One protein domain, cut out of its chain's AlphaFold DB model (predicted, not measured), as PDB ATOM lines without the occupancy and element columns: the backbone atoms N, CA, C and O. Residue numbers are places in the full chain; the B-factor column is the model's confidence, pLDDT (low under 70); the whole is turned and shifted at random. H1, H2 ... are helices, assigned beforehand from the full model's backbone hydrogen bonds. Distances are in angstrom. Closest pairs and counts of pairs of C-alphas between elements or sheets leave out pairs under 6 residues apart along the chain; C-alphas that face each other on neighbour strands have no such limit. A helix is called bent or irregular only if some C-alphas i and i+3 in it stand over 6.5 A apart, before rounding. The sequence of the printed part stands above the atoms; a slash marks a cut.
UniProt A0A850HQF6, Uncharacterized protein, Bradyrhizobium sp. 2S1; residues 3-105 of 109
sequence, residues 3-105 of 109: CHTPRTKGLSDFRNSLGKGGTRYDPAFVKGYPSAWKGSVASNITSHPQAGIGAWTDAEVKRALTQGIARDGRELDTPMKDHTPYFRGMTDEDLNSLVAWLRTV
ATOM      1  N   CYS A   3      36.908 -45.057  39.662       90.56
ATOM      2  CA  CYS A   3      35.693 -44.398  40.129       90.56
ATOM      3  C   CYS A   3      35.507 -42.972  39.583       90.56
ATOM      4  O   CYS A   3      34.416 -42.583  39.183       90.56
ATOM      5  N   HIS A   4      36.597 -42.216  39.488       95.44
ATOM      6  CA  HIS A   4      36.595 -40.824  39.038       95.44
ATOM      7  C   HIS A   4      36.993 -40.673  37.567       95.44
ATOM      8  O   HIS A   4      37.405 -39.602  37.145       95.44
ATOM      9  N   THR A   5      36.935 -41.742  36.779       95.44
ATOM     10  CA  THR A   5      37.255 -41.693  35.348       95.44
ATOM     11  C   THR A   5      36.004 -42.094  34.572       95.44
ATOM     12  O   THR A   5      35.533 -43.218  34.788       95.44
ATOM     13  N   PRO A   6      35.471 -41.230  33.682       91.25
ATOM     14  CA  PRO A   6      34.310 -41.551  32.866       91.25
ATOM     15  C   PRO A   6      34.472 -42.881  32.139       91.25
ATOM     16  O   PRO A   6      35.572 -43.267  31.728       91.25
ATOM     17  N   ARG A   7      33.347 -43.571  31.944       87.75
ATOM     18  CA  ARG A   7      33.305 -44.802  31.158       87.75
ATOM     19  C   ARG A   7      32.691 -44.540  29.791       87.75
ATOM     20  O   ARG A   7      31.582 -44.024  29.692       87.75
ATOM     21  N   THR A   8      33.379 -44.981  28.748       82.44
ATOM     22  CA  THR A   8      32.915 -44.949  27.361       82.44
ATOM     23  C   THR A   8      32.834 -46.385  26.860       82.44
ATOM     24  O   THR A   8      33.799 -47.137  26.963       82.44
ATOM     25  N   LYS A   9      31.666 -46.800  26.349       83.50
ATOM     26  CA  LYS A   9      31.415 -48.187  25.895       83.50
ATOM     27  C   LYS A   9      31.777 -49.251  26.953       83.50
ATOM     28  O   LYS A   9      32.316 -50.303  26.634       83.50
ATOM     29  N   GLY A  10      31.508 -48.955  28.227       82.25
ATOM     30  CA  GLY A  10      31.774 -49.858  29.354       82.25
ATOM     31  C   GLY A  10      33.218 -49.863  29.875       82.25
ATOM     32  O   GLY A  10      33.470 -50.454  30.926       82.25
ATOM     33  N   LEU A  11      34.150 -49.170  29.215       85.56
ATOM     34  CA  LEU A  11      35.558 -49.088  29.610       85.56
ATOM     35  C   LEU A  11      35.881 -47.707  30.180       85.56
ATOM     36  O   LEU A  11      35.403 -46.700  29.669       85.56
ATOM     37  N   SER A  12      36.696 -47.648  31.234       89.38
ATOM     38  CA  SER A  12      37.173 -46.374  31.783       89.38
ATOM     39  C   SER A  12      38.198 -45.742  30.839       89.38
ATOM     40  O   SER A  12      39.182 -46.384  30.472       89.38
ATOM     41  N   ASP A  13      37.988 -44.480  30.467       91.31
ATOM     42  CA  ASP A  13      38.889 -43.726  29.587       91.31
ATOM     43  C   ASP A  13      40.075 -43.144  30.370       91.31
ATOM     44  O   ASP A  13      40.194 -41.940  30.599       91.31
ATOM     45  N   PHE A  14      40.976 -44.024  30.805       91.62
ATOM     46  CA  PHE A  14      42.188 -43.627  31.528       91.62
ATOM     47  C   PHE A  14      43.175 -42.836  30.668       91.62
ATOM     48  O   PHE A  14      44.075 -42.204  31.213       91.62
ATOM     49  N   ARG A  15      43.035 -42.882  29.339       89.81
ATOM     50  CA  ARG A  15      43.961 -42.218  28.423       89.81
ATOM     51  C   ARG A  15      43.664 -40.730  28.300       89.81
ATOM     52  O   ARG A  15      44.604 -39.946  28.311       89.81
ATOM     53  N   ASN A  16      42.392 -40.351  28.174       91.50
ATOM     54  CA  ASN A  16      42.027 -38.957  27.902       91.50
ATOM     55  C   ASN A  16      41.243 -38.296  29.044       91.50
ATOM     56  O   ASN A  16      41.139 -37.073  29.070       91.50
ATOM     57  N   SER A  17      40.709 -39.077  29.988       94.62
ATOM     58  CA  SER A  17      39.762 -38.581  30.995       94.62
ATOM     59  C   SER A  17      40.090 -39.030  32.426       94.62
ATOM     60  O   SER A  17      39.203 -39.069  33.284       94.62
ATOM     61  N   LEU A  18      41.348 -39.392  32.707       96.12
ATOM     62  CA  LEU A  18      41.787 -39.855  34.028       96.12
ATOM     63  C   LEU A  18      41.424 -38.837  35.120       96.12
ATOM     64  O   LEU A  18      41.931 -37.722  35.132       96.12
ATOM     65  N   GLY A  19      40.572 -39.233  36.067       96.75
ATOM     66  CA  GLY A  19      40.215 -38.382  37.209       96.75
ATOM     67  C   GLY A  19      39.238 -37.241  36.907       96.75
ATOM     68  O   GLY A  19      38.890 -36.507  37.830       96.75
ATOM     69  N   LYS A  20      38.755 -37.111  35.664       96.88
ATOM     70  CA  LYS A  20      37.821 -36.055  35.228       96.88
ATOM     71  C   LYS A  20      36.454 -36.094  35.938       96.88
ATOM     72  O   LYS A  20      35.695 -35.136  35.874       96.88
ATOM     73  N   GLY A  21      36.128 -37.169  36.651       95.50
ATOM     74  CA  GLY A  21      34.840 -37.343  37.323       95.50
ATOM     75  C   GLY A  21      33.732 -37.736  36.347       95.50
ATOM     76  O   GLY A  21      33.980 -38.419  35.361       95.50
ATOM     77  N   GLY A  22      32.486 -37.373  36.640       92.75
ATOM     78  CA  GLY A  22      31.337 -37.565  35.745       92.75
ATOM     79  C   GLY A  22      30.755 -38.983  35.704       92.75
ATOM     80  O   GLY A  22      29.669 -39.182  35.155       92.75
ATOM     81  N   THR A  23      31.415 -39.970  36.313       91.88
ATOM     82  CA  THR A  23      30.861 -41.320  36.479       91.88
ATOM     83  C   THR A  23      29.603 -41.266  37.338       91.88
ATOM     84  O   THR A  23      29.652 -40.836  38.490       91.88
ATOM     85  N   ARG A  24      28.475 -41.718  36.782       91.81
ATOM     86  CA  ARG A  24      27.208 -41.843  37.510       91.81
ATOM     87  C   ARG A  24      27.142 -43.181  38.238       91.81
ATOM     88  O   ARG A  24      27.328 -44.229  37.620       91.81
ATOM     89  N   TYR A  25      26.824 -43.133  39.523       91.75
ATOM     90  CA  TYR A  25      26.506 -44.293  40.341       91.75
ATOM     91  C   TYR A  25      25.007 -44.318  40.578       91.75
ATOM     92  O   TYR A  25      24.502 -43.557  41.393       91.75
ATOM     93  N   ASP A  26      24.302 -45.162  39.831       91.25
ATOM     94  CA  ASP A  26      22.845 -45.261  39.888       91.25
ATOM     95  C   ASP A  26      22.423 -46.499  40.705       91.25
ATOM     96  O   ASP A  26      22.996 -47.579  40.493       91.25
ATOM     97  N   PRO A  27      21.414 -46.400  41.593       91.44
ATOM     98  CA  PRO A  27      20.851 -47.544  42.319       91.44
ATOM     99  C   PRO A  27      20.372 -48.700  41.418       91.44
ATOM    100  O   PRO A  27      20.257 -49.848  41.865       91.44
ATOM    101  N   ALA A  28      20.104 -48.441  40.133       88.75
ATOM    102  CA  ALA A  28      19.813 -49.464  39.134       88.75
ATOM    103  C   ALA A  28      20.967 -50.470  38.985       88.75
ATOM    104  O   ALA A  28      20.706 -51.672  38.891       88.75
ATOM    105  N   PHE A  29      22.220 -50.006  39.058       83.56
ATOM    106  CA  PHE A  29      23.421 -50.805  38.781       83.56
ATOM    107  C   PHE A  29      24.323 -51.015  40.002       83.56
ATOM    108  O   PHE A  29      25.071 -51.988  40.045       83.56
ATOM    109  N   VAL A  30      24.247 -50.137  41.003       85.12
ATOM    110  CA  VAL A  30      25.042 -50.213  42.234       85.12
ATOM    111  C   VAL A  30      24.130 -50.634  43.382       85.12
ATOM    112  O   VAL A  30      23.247 -49.886  43.795       85.12
ATOM    113  N   LYS A  31      24.313 -51.864  43.869       85.75
ATOM    114  CA  LYS A  31      23.516 -52.456  44.956       85.75
ATOM    115  C   LYS A  31      24.244 -52.337  46.296       85.75
ATOM    116  O   LYS A  31      25.446 -52.099  46.329       85.75
ATOM    117  N   GLY A  32      23.512 -52.532  47.392       87.12
ATOM    118  CA  GLY A  32      24.061 -52.508  48.756       87.12
ATOM    119  C   GLY A  32      23.871 -51.189  49.508       87.12
ATOM    120  O   GLY A  32      24.236 -51.110  50.676       87.12
ATOM    121  N   TYR A  33      23.255 -50.183  48.880       89.62
ATOM    122  CA  TYR A  33      22.917 -48.911  49.521       89.62
ATOM    123  C   TYR A  33      21.429 -48.812  49.886       89.62
ATOM    124  O   TYR A  33      20.604 -49.474  49.246       89.62
ATOM    125  N   PRO A  34      21.064 -48.004  50.905       88.62
ATOM    126  CA  PRO A  34      19.672 -47.822  51.313       88.62
ATOM    127  C   PRO A  34      18.778 -47.368  50.154       88.62
ATOM    128  O   PRO A  34      19.199 -46.577  49.313       88.62
ATOM    129  N   SER A  35      17.509 -47.785  50.156       88.25
ATOM    130  CA  SER A  35      16.525 -47.434  49.112       88.25
ATOM    131  C   SER A  35      16.274 -45.926  48.957       88.25
ATOM    132  O   SER A  35      15.777 -45.472  47.923       88.25
ATOM    133  N   ALA A  36      16.616 -45.139  49.979       91.94
ATOM    134  CA  ALA A  36      16.544 -43.685  49.950       91.94
ATOM    135  C   ALA A  36      17.648 -43.038  49.093       91.94
ATOM    136  O   ALA A  36      17.433 -41.937  48.586       91.94
ATOM    137  N   TRP A  37      18.795 -43.702  48.897       93.31
ATOM    138  CA  TRP A  37      19.894 -43.172  48.090       93.31
ATOM    139  C   TRP A  37      19.491 -43.108  46.613       93.31
ATOM    140  O   TRP A  37      19.019 -44.089  46.038       93.31
ATOM    141  N   LYS A  38      19.653 -41.932  45.999       93.69
ATOM    142  CA  LYS A  38      19.227 -41.653  44.614       93.69
ATOM    143  C   LYS A  38      20.358 -41.755  43.596       93.69
ATOM    144  O   LYS A  38      20.155 -41.438  42.428       93.69
ATOM    145  N   GLY A  39      21.516 -42.232  44.033       94.38
ATOM    146  CA  GLY A  39      22.726 -42.217  43.235       94.38
ATOM    147  C   GLY A  39      23.529 -40.936  43.413       94.38
ATOM    148  O   GLY A  39      23.073 -39.973  44.025       94.38
ATOM    149  N   SER A  40      24.735 -40.936  42.860       94.88
ATOM    150  CA  SER A  40      25.653 -39.801  42.913       94.88
ATOM    151  C   SER A  40      26.503 -39.716  41.649       94.88
ATOM    152  O   SER A  40      26.517 -40.623  40.809       94.88
ATOM    153  N   VAL A  41      27.218 -38.603  41.497       94.31
ATOM    154  CA  VAL A  41      28.157 -38.389  40.393       94.31
ATOM    155  C   VAL A  41      29.551 -38.181  40.966       94.31
ATOM    156  O   VAL A  41      29.749 -37.327  41.830       94.31
ATOM    157  N   ALA A  42      30.524 -38.950  40.474       95.12
ATOM    158  CA  ALA A  42      31.919 -38.789  40.854       95.12
ATOM    159  C   ALA A  42      32.399 -37.367  40.536       95.12
ATOM    160  O   ALA A  42      32.271 -36.901  39.402       95.12
ATOM    161  N   SER A  43      32.991 -36.691  41.517       95.88
ATOM    162  CA  SER A  43      33.598 -35.375  41.307       95.88
ATOM    163  C   SER A  43      34.869 -35.474  40.465       95.88
ATOM    164  O   SER A  43      35.530 -36.514  40.435       95.88
ATOM    165  N   ASN A  44      35.226 -34.379  39.806       97.38
ATOM    166  CA  ASN A  44      36.523 -34.228  39.167       97.38
ATOM    167  C   ASN A  44      37.600 -34.072  40.257       97.38
ATOM    168  O   ASN A  44      37.461 -33.265  41.173       97.38
ATOM    169  N   ILE A  45      38.644 -34.896  40.188       97.56
ATOM    170  CA  ILE A  45      39.760 -34.924  41.149       97.56
ATOM    171  C   ILE A  45      41.103 -34.646  40.467       97.56
ATOM    172  O   ILE A  45      42.158 -34.986  40.996       97.56
ATOM    173  N   THR A  46      41.063 -34.047  39.277       98.38
ATOM    174  CA  THR A  46      42.256 -33.540  38.602       98.38
ATOM    175  C   THR A  46      42.771 -32.263  39.265       98.38
ATOM    176  O   THR A  46      42.090 -31.645  40.092       98.38
ATOM    177  N   SER A  47      43.949 -31.807  38.840       98.06
ATOM    178  CA  SER A  47      44.542 -30.543  39.295       98.06
ATOM    179  C   SER A  47      43.844 -29.288  38.750       98.06
ATOM    180  O   SER A  47      44.368 -28.185  38.901       98.06
ATOM    181  N   HIS A  48      42.670 -29.413  38.121       98.38
ATOM    182  CA  HIS A  48      41.913 -28.259  37.643       98.38
ATOM    183  C   HIS A  48      41.508 -27.347  38.823       98.38
ATOM    184  O   HIS A  48      40.952 -27.850  39.803       98.38
ATOM    185  N   PRO A  49      41.744 -26.019  38.762       97.31
ATOM    186  CA  PRO A  49      41.553 -25.139  39.917       97.31
ATOM    187  C   PRO A  49      40.087 -24.960  40.341       97.31
ATOM    188  O   PRO A  49      39.818 -24.856  41.535       97.31
ATOM    189  N   GLN A  50      39.146 -24.934  39.390       96.62
ATOM    190  CA  GLN A  50      37.712 -24.742  39.663       96.62
ATOM    191  C   GLN A  50      36.905 -26.045  39.596       96.62
ATOM    192  O   GLN A  50      36.222 -26.384  40.556       96.62
ATOM    193  N   ALA A  51      36.981 -26.772  38.476       96.50
ATOM    194  CA  ALA A  51      36.252 -28.024  38.292       96.50
ATOM    195  C   ALA A  51      36.779 -29.166  39.177       96.50
ATOM    196  O   ALA A  51      35.992 -30.008  39.604       96.50
ATOM    197  N   GLY A  52      38.088 -29.195  39.451       97.44
ATOM    198  CA  GLY A  52      38.770 -30.251  40.197       97.44
ATOM    199  C   GLY A  52      39.189 -29.846  41.613       97.44
ATOM    200  O   GLY A  52      38.611 -28.961  42.243       97.44
ATOM    201  N   ILE A  53      40.242 -30.496  42.111       98.19
ATOM    202  CA  ILE A  53      40.800 -30.259  43.455       98.19
ATOM    203  C   ILE A  53      42.035 -29.347  43.436       98.19
ATOM    204  O   ILE A  53      42.718 -29.201  44.449       98.19
ATOM    205  N   GLY A  54      42.335 -28.704  42.302       97.88
ATOM    206  CA  GLY A  54      43.537 -27.883  42.125       97.88
ATOM    207  C   GLY A  54      43.662 -26.741  43.136       97.88
ATOM    208  O   GLY A  54      44.758 -26.473  43.615       97.88
ATOM    209  N   ALA A  55      42.543 -26.119  43.521       97.75
ATOM    210  CA  ALA A  55      42.516 -25.045  44.519       97.75
ATOM    211  C   ALA A  55      42.303 -25.524  45.968       97.75
ATOM    212  O   ALA A  55      42.183 -24.695  46.869       97.75
ATOM    213  N   TRP A  56      42.184 -26.833  46.200       98.25
ATOM    214  CA  TRP A  56      42.051 -27.389  47.546       98.25
ATOM    215  C   TRP A  56      43.435 -27.478  48.176       98.25
ATOM    216  O   TRP A  56      44.398 -27.834  47.498       98.25
ATOM    217  N   THR A  57      43.548 -27.205  49.467       98.38
ATOM    218  CA  THR A  57      44.768 -27.459  50.241       98.38
ATOM    219  C   THR A  57      44.968 -28.959  50.456       98.38
ATOM    220  O   THR A  57      44.019 -29.744  50.418       98.38
ATOM    221  N   ASP A  58      46.201 -29.381  50.731       98.31
ATOM    222  CA  ASP A  58      46.491 -30.793  51.011       98.31
ATOM    223  C   ASP A  58      45.726 -31.299  52.241       98.31
ATOM    224  O   ASP A  58      45.229 -32.424  52.248       98.31
ATOM    225  N   ALA A  59      45.556 -30.445  53.254       98.25
ATOM    226  CA  ALA A  59      44.754 -30.753  54.432       98.25
ATOM    227  C   ALA A  59      43.274 -30.980  54.080       98.25
ATOM    228  O   ALA A  59      42.665 -31.922  54.583       98.25
ATOM    229  N   GLU A  60      42.699 -30.173  53.184       98.56
ATOM    230  CA  GLU A  60      41.321 -30.361  52.709       98.56
ATOM    231  C   GLU A  60      41.166 -31.666  51.920       98.56
ATOM    232  O   GLU A  60      40.192 -32.390  52.132       98.56
ATOM    233  N   VAL A  61      42.132 -32.013  51.060       98.25
ATOM    234  CA  VAL A  61      42.114 -33.287  50.315       98.25
ATOM    235  C   VAL A  61      42.213 -34.475  51.276       98.25
ATOM    236  O   VAL A  61      41.397 -35.394  51.207       98.25
ATOM    237  N   LYS A  62      43.150 -34.447  52.231       98.25
ATOM    238  CA  LYS A  62      43.280 -35.501  53.250       98.25
ATOM    239  C   LYS A  62      42.039 -35.618  54.124       98.25
ATOM    240  O   LYS A  62      41.617 -36.731  54.430       98.25
ATOM    241  N   ARG A  63      41.424 -34.493  54.501       98.00
ATOM    242  CA  ARG A  63      40.166 -34.474  55.256       98.00
ATOM    243  C   ARG A  63      39.033 -35.107  54.452       98.00
ATOM    244  O   ARG A  63      38.272 -35.897  54.999       98.00
ATOM    245  N   ALA A  64      38.946 -34.830  53.156       97.88
ATOM    246  CA  ALA A  64      37.949 -35.457  52.296       97.88
ATOM    247  C   ALA A  64      38.149 -36.977  52.202       97.88
ATOM    248  O   ALA A  64      37.183 -37.725  52.333       97.88
ATOM    249  N   LEU A  65      39.394 -37.438  52.050       97.25
ATOM    250  CA  LEU A  65      39.722 -38.864  51.969       97.25
ATOM    251  C   LEU A  65      39.452 -39.600  53.283       97.25
ATOM    252  O   LEU A  65      38.794 -40.636  53.295       97.25
ATOM    253  N   THR A  66      39.955 -39.064  54.391       97.75
ATOM    254  CA  THR A  66      39.913 -39.744  55.688       97.75
ATOM    255  C   THR A  66      38.595 -39.499  56.407       97.75
ATOM    256  O   THR A  66      38.002 -40.424  56.938       97.75
ATOM    257  N   GLN A  67      38.062 -38.285  56.413       97.50
ATOM    258  CA  GLN A  67      36.868 -37.961  57.198       97.50
ATOM    259  C   GLN A  67      35.588 -37.972  56.368       97.50
ATOM    260  O   GLN A  67      34.513 -38.074  56.947       97.50
ATOM    261  N   GLY A  68      35.688 -37.927  55.038       97.25
ATOM    262  CA  GLY A  68      34.517 -37.813  54.174       97.25
ATOM    263  C   GLY A  68      33.925 -36.413  54.164       97.25
ATOM    264  O   GLY A  68      32.733 -36.278  53.926       97.25
ATOM    265  N   ILE A  69      34.730 -35.381  54.435       97.88
ATOM    266  CA  ILE A  69      34.278 -33.986  54.502       97.88
ATOM    267  C   ILE A  69      34.922 -33.185  53.372       97.88
ATOM    268  O   ILE A  69      36.145 -33.025  53.331       97.88
ATOM    269  N   ALA A  70      34.103 -32.670  52.455       96.31
ATOM    270  CA  ALA A  70      34.559 -31.864  51.327       96.31
ATOM    271  C   ALA A  70      35.118 -30.504  51.778       96.31
ATOM    272  O   ALA A  70      35.006 -30.115  52.942       96.31
ATOM    273  N   ARG A  71      35.715 -29.746  50.852       96.12
ATOM    274  CA  ARG A  71      36.278 -28.412  51.124       96.12
ATOM    275  C   ARG A  71      35.282 -27.444  51.773       96.12
ATOM    276  O   ARG A  71      35.637 -26.770  52.733       96.12
ATOM    277  N   ASP A  72      34.042 -27.433  51.296       95.81
ATOM    278  CA  ASP A  72      32.944 -26.590  51.796       95.81
ATOM    279  C   ASP A  72      32.329 -27.079  53.125       95.81
ATOM    280  O   ASP A  72      31.407 -26.457  53.644       95.81
ATOM    281  N   GLY A  73      32.839 -28.176  53.694       96.00
ATOM    282  CA  GLY A  73      32.371 -28.734  54.961       96.00
ATOM    283  C   GLY A  73      31.204 -29.711  54.836       96.00
ATOM    284  O   GLY A  73      30.831 -30.307  55.844       96.00
ATOM    285  N   ARG A  74      30.649 -29.933  53.636       96.50
ATOM    286  CA  ARG A  74      29.605 -30.952  53.453       96.50
ATOM    287  C   ARG A  74      30.187 -32.359  53.545       96.50
ATOM    288  O   ARG A  74      31.333 -32.602  53.152       96.50
ATOM    289  N   GLU A  75      29.369 -33.302  53.988       96.81
ATOM    290  CA  GLU A  75      29.702 -34.719  53.879       96.81
ATOM    291  C   GLU A  75      29.737 -35.149  52.406       96.81
ATOM    292  O   GLU A  75      28.946 -34.695  51.571       96.81
ATOM    293  N   LEU A  76      30.687 -36.016  52.066       96.12
ATOM    294  CA  LEU A  76      30.727 -36.660  50.763       96.12
ATOM    295  C   LEU A  76      29.534 -37.604  50.619       96.12
ATOM    296  O   LEU A  76      29.054 -38.190  51.586       96.12
ATOM    297  N   ASP A  77      29.072 -37.775  49.387       94.06
ATOM    298  CA  ASP A  77      28.030 -38.746  49.086       94.06
ATOM    299  C   ASP A  77      28.631 -40.159  48.974       94.06
ATOM    300  O   ASP A  77      29.833 -40.366  48.755       94.06
ATOM    301  N   THR A  78      27.770 -41.157  49.095       93.44
ATOM    302  CA  THR A  78      28.025 -42.531  48.677       93.44
ATOM    303  C   THR A  78      28.335 -42.567  47.173       93.44
ATOM    304  O   THR A  78      27.678 -41.870  46.404       93.44
ATOM    305  N   PRO A  79      29.306 -43.369  46.693       92.62
ATOM    306  CA  PRO A  79      30.078 -44.353  47.450       92.62
ATOM    307  C   PRO A  79      31.292 -43.776  48.180       92.62
ATOM    308  O   PRO A  79      31.858 -44.463  49.026       92.62
ATOM    309  N   MET A  80      31.719 -42.548  47.876       94.69
ATOM    310  CA  MET A  80      32.991 -42.024  48.382       94.69
ATOM    311  C   MET A  80      33.023 -41.962  49.914       94.69
ATOM    312  O   MET A  80      34.022 -42.366  50.507       94.69
ATOM    313  N   LYS A  81      31.923 -41.561  50.568       93.31
ATOM    314  CA  LYS A  81      31.839 -41.563  52.041       93.31
ATOM    315  C   LYS A  81      32.105 -42.935  52.657       93.31
ATOM    316  O   LYS A  81      32.773 -43.037  53.684       93.31
ATOM    317  N   ASP A  82      31.648 -43.992  51.993       92.50
ATOM    318  CA  ASP A  82      31.775 -45.371  52.471       92.50
ATOM    319  C   ASP A  82      33.179 -45.932  52.226       92.50
ATOM    320  O   ASP A  82      33.562 -46.919  52.843       92.50
ATOM    321  N   HIS A  83      33.967 -45.286  51.360       92.31
ATOM    322  CA  HIS A  83      35.370 -45.631  51.135       92.31
ATOM    323  C   HIS A  83      36.318 -44.935  52.117       92.31
ATOM    324  O   HIS A  83      37.478 -45.327  52.214       92.31
ATOM    325  N   THR A  84      35.845 -43.940  52.878       95.44
ATOM    326  CA  THR A  84      36.673 -43.223  53.861       95.44
ATOM    327  C   THR A  84      37.396 -44.136  54.860       95.44
ATOM    328  O   THR A  84      38.563 -43.854  55.142       95.44
ATOM    329  N   PRO A  85      36.829 -45.268  55.342       95.88
ATOM    330  CA  PRO A  85      37.544 -46.161  56.252       95.88
ATOM    331  C   PRO A  85      38.843 -46.736  55.673       95.88
ATOM    332  O   PRO A  85      39.787 -46.945  56.430       95.88
ATOM    333  N   TYR A  86      38.938 -46.926  54.349       93.38
ATOM    334  CA  TYR A  86      40.172 -47.396  53.703       93.38
ATOM    335  C   TYR A  86      41.308 -46.373  53.786       93.38
ATOM    336  O   TYR A  86      42.473 -46.754  53.814       93.38
ATOM    337  N   PHE A  87      40.975 -45.083  53.843       96.00
ATOM    338  CA  PHE A  87      41.955 -44.003  53.949       96.00
ATOM    339  C   PHE A  87      42.230 -43.617  55.405       96.00
ATOM    340  O   PHE A  87      43.342 -43.210  55.717       96.00
ATOM    341  N   ARG A  88      41.254 -43.767  56.316       94.50
ATOM    342  CA  ARG A  88      41.422 -43.460  57.755       94.50
ATOM    343  C   ARG A  88      42.562 -44.233  58.416       94.50
ATOM    344  O   ARG A  88      43.121 -43.738  59.384       94.50
ATOM    345  N   GLY A  89      42.858 -45.439  57.932       92.81
ATOM    346  CA  GLY A  89      43.934 -46.281  58.459       92.81
ATOM    347  C   GLY A  89      45.311 -46.036  57.833       92.81
ATOM    348  O   GLY A  89      46.258 -46.710  58.224       92.81
ATOM    349  N   MET A  90      45.428 -45.135  56.852       96.88
ATOM    350  CA  MET A  90      46.700 -44.843  56.185       96.88
ATOM    351  C   MET A  90      47.606 -43.979  57.060       96.88
ATOM    352  O   MET A  90      47.134 -43.162  57.853       96.88
ATOM    353  N   THR A  91      48.917 -44.133  56.882       97.75
ATOM    354  CA  THR A  91      49.897 -43.255  57.524       97.75
ATOM    355  C   THR A  91      49.877 -41.859  56.896       97.75
ATOM    356  O   THR A  91      49.415 -41.666  55.766       97.75
ATOM    357  N   ASP A  92      50.428 -40.867  57.598       96.56
ATOM    358  CA  ASP A  92      50.592 -39.527  57.028       96.56
ATOM    359  C   ASP A  92      51.481 -39.528  55.777       96.56
ATOM    360  O   ASP A  92      51.245 -38.739  54.860       96.56
ATOM    361  N   GLU A  93      52.475 -40.418  55.715       98.25
ATOM    362  CA  GLU A  93      53.358 -40.591  54.560       98.25
ATOM    363  C   GLU A  93      52.602 -41.124  53.336       98.25
ATOM    364  O   GLU A  93      52.727 -40.566  52.242       98.25
ATOM    365  N   ASP A  94      51.746 -42.131  53.520       98.19
ATOM    366  CA  ASP A  94      50.897 -42.665  52.449       98.19
ATOM    367  C   ASP A  94      49.911 -41.606  51.947       98.19
ATOM    368  O   ASP A  94      49.739 -41.416  50.739       98.19
ATOM    369  N   LEU A  95      49.288 -40.861  52.868       98.25
ATOM    370  CA  LEU A  95      48.369 -39.778  52.521       98.25
ATOM    371  C   LEU A  95      49.087 -38.645  51.780       98.25
ATOM    372  O   LEU A  95      48.553 -38.124  50.802       98.25
ATOM    373  N   ASN A  96      50.294 -38.271  52.213       98.44
ATOM    374  CA  ASN A  96      51.134 -37.303  51.506       98.44
ATOM    375  C   ASN A  96      51.461 -37.782  50.091       98.44
ATOM    376  O   ASN A  96      51.318 -37.013  49.142       98.44
ATOM    377  N   SER A  97      51.844 -39.047  49.941       98.50
ATOM    378  CA  SER A  97      52.181 -39.645  48.647       98.50
ATOM    379  C   SER A  97      50.977 -39.680  47.709       98.50
ATOM    380  O   SER A  97      51.092 -39.337  46.531       98.50
ATOM    381  N   LEU A  98      49.793 -40.017  48.229       97.25
ATOM    382  CA  LEU A  98      48.549 -39.998  47.466       97.25
ATOM    383  C   LEU A  98      48.189 -38.582  47.006       97.25
ATOM    384  O   LEU A  98      47.834 -38.389  45.842       97.25
ATOM    385  N   VAL A  99      48.294 -37.587  47.892       98.25
ATOM    386  CA  VAL A  99      48.044 -36.184  47.537       98.25
ATOM    387  C   VAL A  99      49.055 -35.704  46.500       98.25
ATOM    388  O   VAL A  99      48.644 -35.167  45.476       98.25
ATOM    389  N   ALA A 100      50.350 -35.952  46.706       98.44
ATOM    390  CA  ALA A 100      51.399 -35.600  45.755       98.44
ATOM    391  C   ALA A 100      51.131 -36.213  44.374       98.44
ATOM    392  O   ALA A 100      51.192 -35.515  43.365       98.44
ATOM    393  N   TRP A 101      50.738 -37.488  44.330       97.75
ATOM    394  CA  TRP A 101      50.350 -38.155  43.093       97.75
ATOM    395  C   TRP A 101      49.111 -37.512  42.445       97.75
ATOM    396  O   TRP A 101      49.129 -37.247  41.243       97.75
ATOM    397  N   LEU A 102      48.071 -37.166  43.215       97.75
ATOM    398  CA  LEU A 102      46.890 -36.457  42.699       97.75
ATOM    399  C   LEU A 102      47.249 -35.104  42.065       97.75
ATOM    400  O   LEU A 102      46.682 -34.754  41.031       97.75
ATOM    401  N   ARG A 103      48.230 -34.377  42.619       97.62
ATOM    402  CA  ARG A 103      48.738 -33.120  42.034       97.62
ATOM    403  C   ARG A 103      49.429 -33.306  40.681       97.62
ATOM    404  O   ARG A 103      49.572 -32.339  39.941       97.62
ATOM    405  N   THR A 104      49.854 -34.522  40.336       97.25
ATOM    406  CA  THR A 104      50.436 -34.811  39.012       97.25
ATOM    407  C   THR A 104      49.381 -35.047  37.932       97.25
ATOM    408  O   THR A 104      49.709 -35.032  36.746       97.25
ATOM    409  N   VAL A 105      48.112 -35.251  38.309       97.31
ATOM    410  CA  VAL A 105      47.033 -35.514  37.351       97.31
ATOM    411  C   VAL A 105      46.726 -34.224  36.577       97.31
ATOM    412  O   VAL A 105      46.341 -33.231  37.212       97.31
TER     413      VAL A 105
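AT A GLANCE: This is residues 3 to 105 of the 109 residues of an uncharacterized protein of Bradyrhizobium sp. 2S1 (UniProt A0A850HQF6). With little regular structure, the domain is a long run of loops, residues 3 to 57, leading into three short helices, H1 between H2 and H3. Of 103 printed residues, 31 are in these named helices; the class is all helix, with no named strand. It is compact, radius of gyration of the C-alphas 13.9 A, spanning 37 by 31 by 23 A.

HOW THE PARTS SIT: H1, residues 58 to 67, touches H2, residues 80 to 88, about perpendicular at 77 degrees; the closest C-alphas, Thr 66 and Arg 88, are 4.5 A apart. H3, residues 92 to 103, touches H1 with residues 95 to 99 alone, at a steep tilt of 64 degrees; the closest C-alphas, Asp 58 and Val 99, are 6.6 A apart. Every O i to N i+4 pair is within hydrogen-bond range in H1 and H3; in H2 2 of 5 are, and 4 of 6 O i to N i+3 pairs.

IN THESE COORDINATES: H1, 13.5 A long, begins at C-alpha 58 (46.491, -30.793, 51.011). H2, 12.7 A, is only just irregular: C-alphas 82 and 85 are 6.9 A apart. H3, 16.4 A, ends at C-alpha 103 (48.738, -33.120, 42.034).

THE WHOLE: The printed part has no cut. The H1 to H2 link is long. No printed residue is under pLDDT 70.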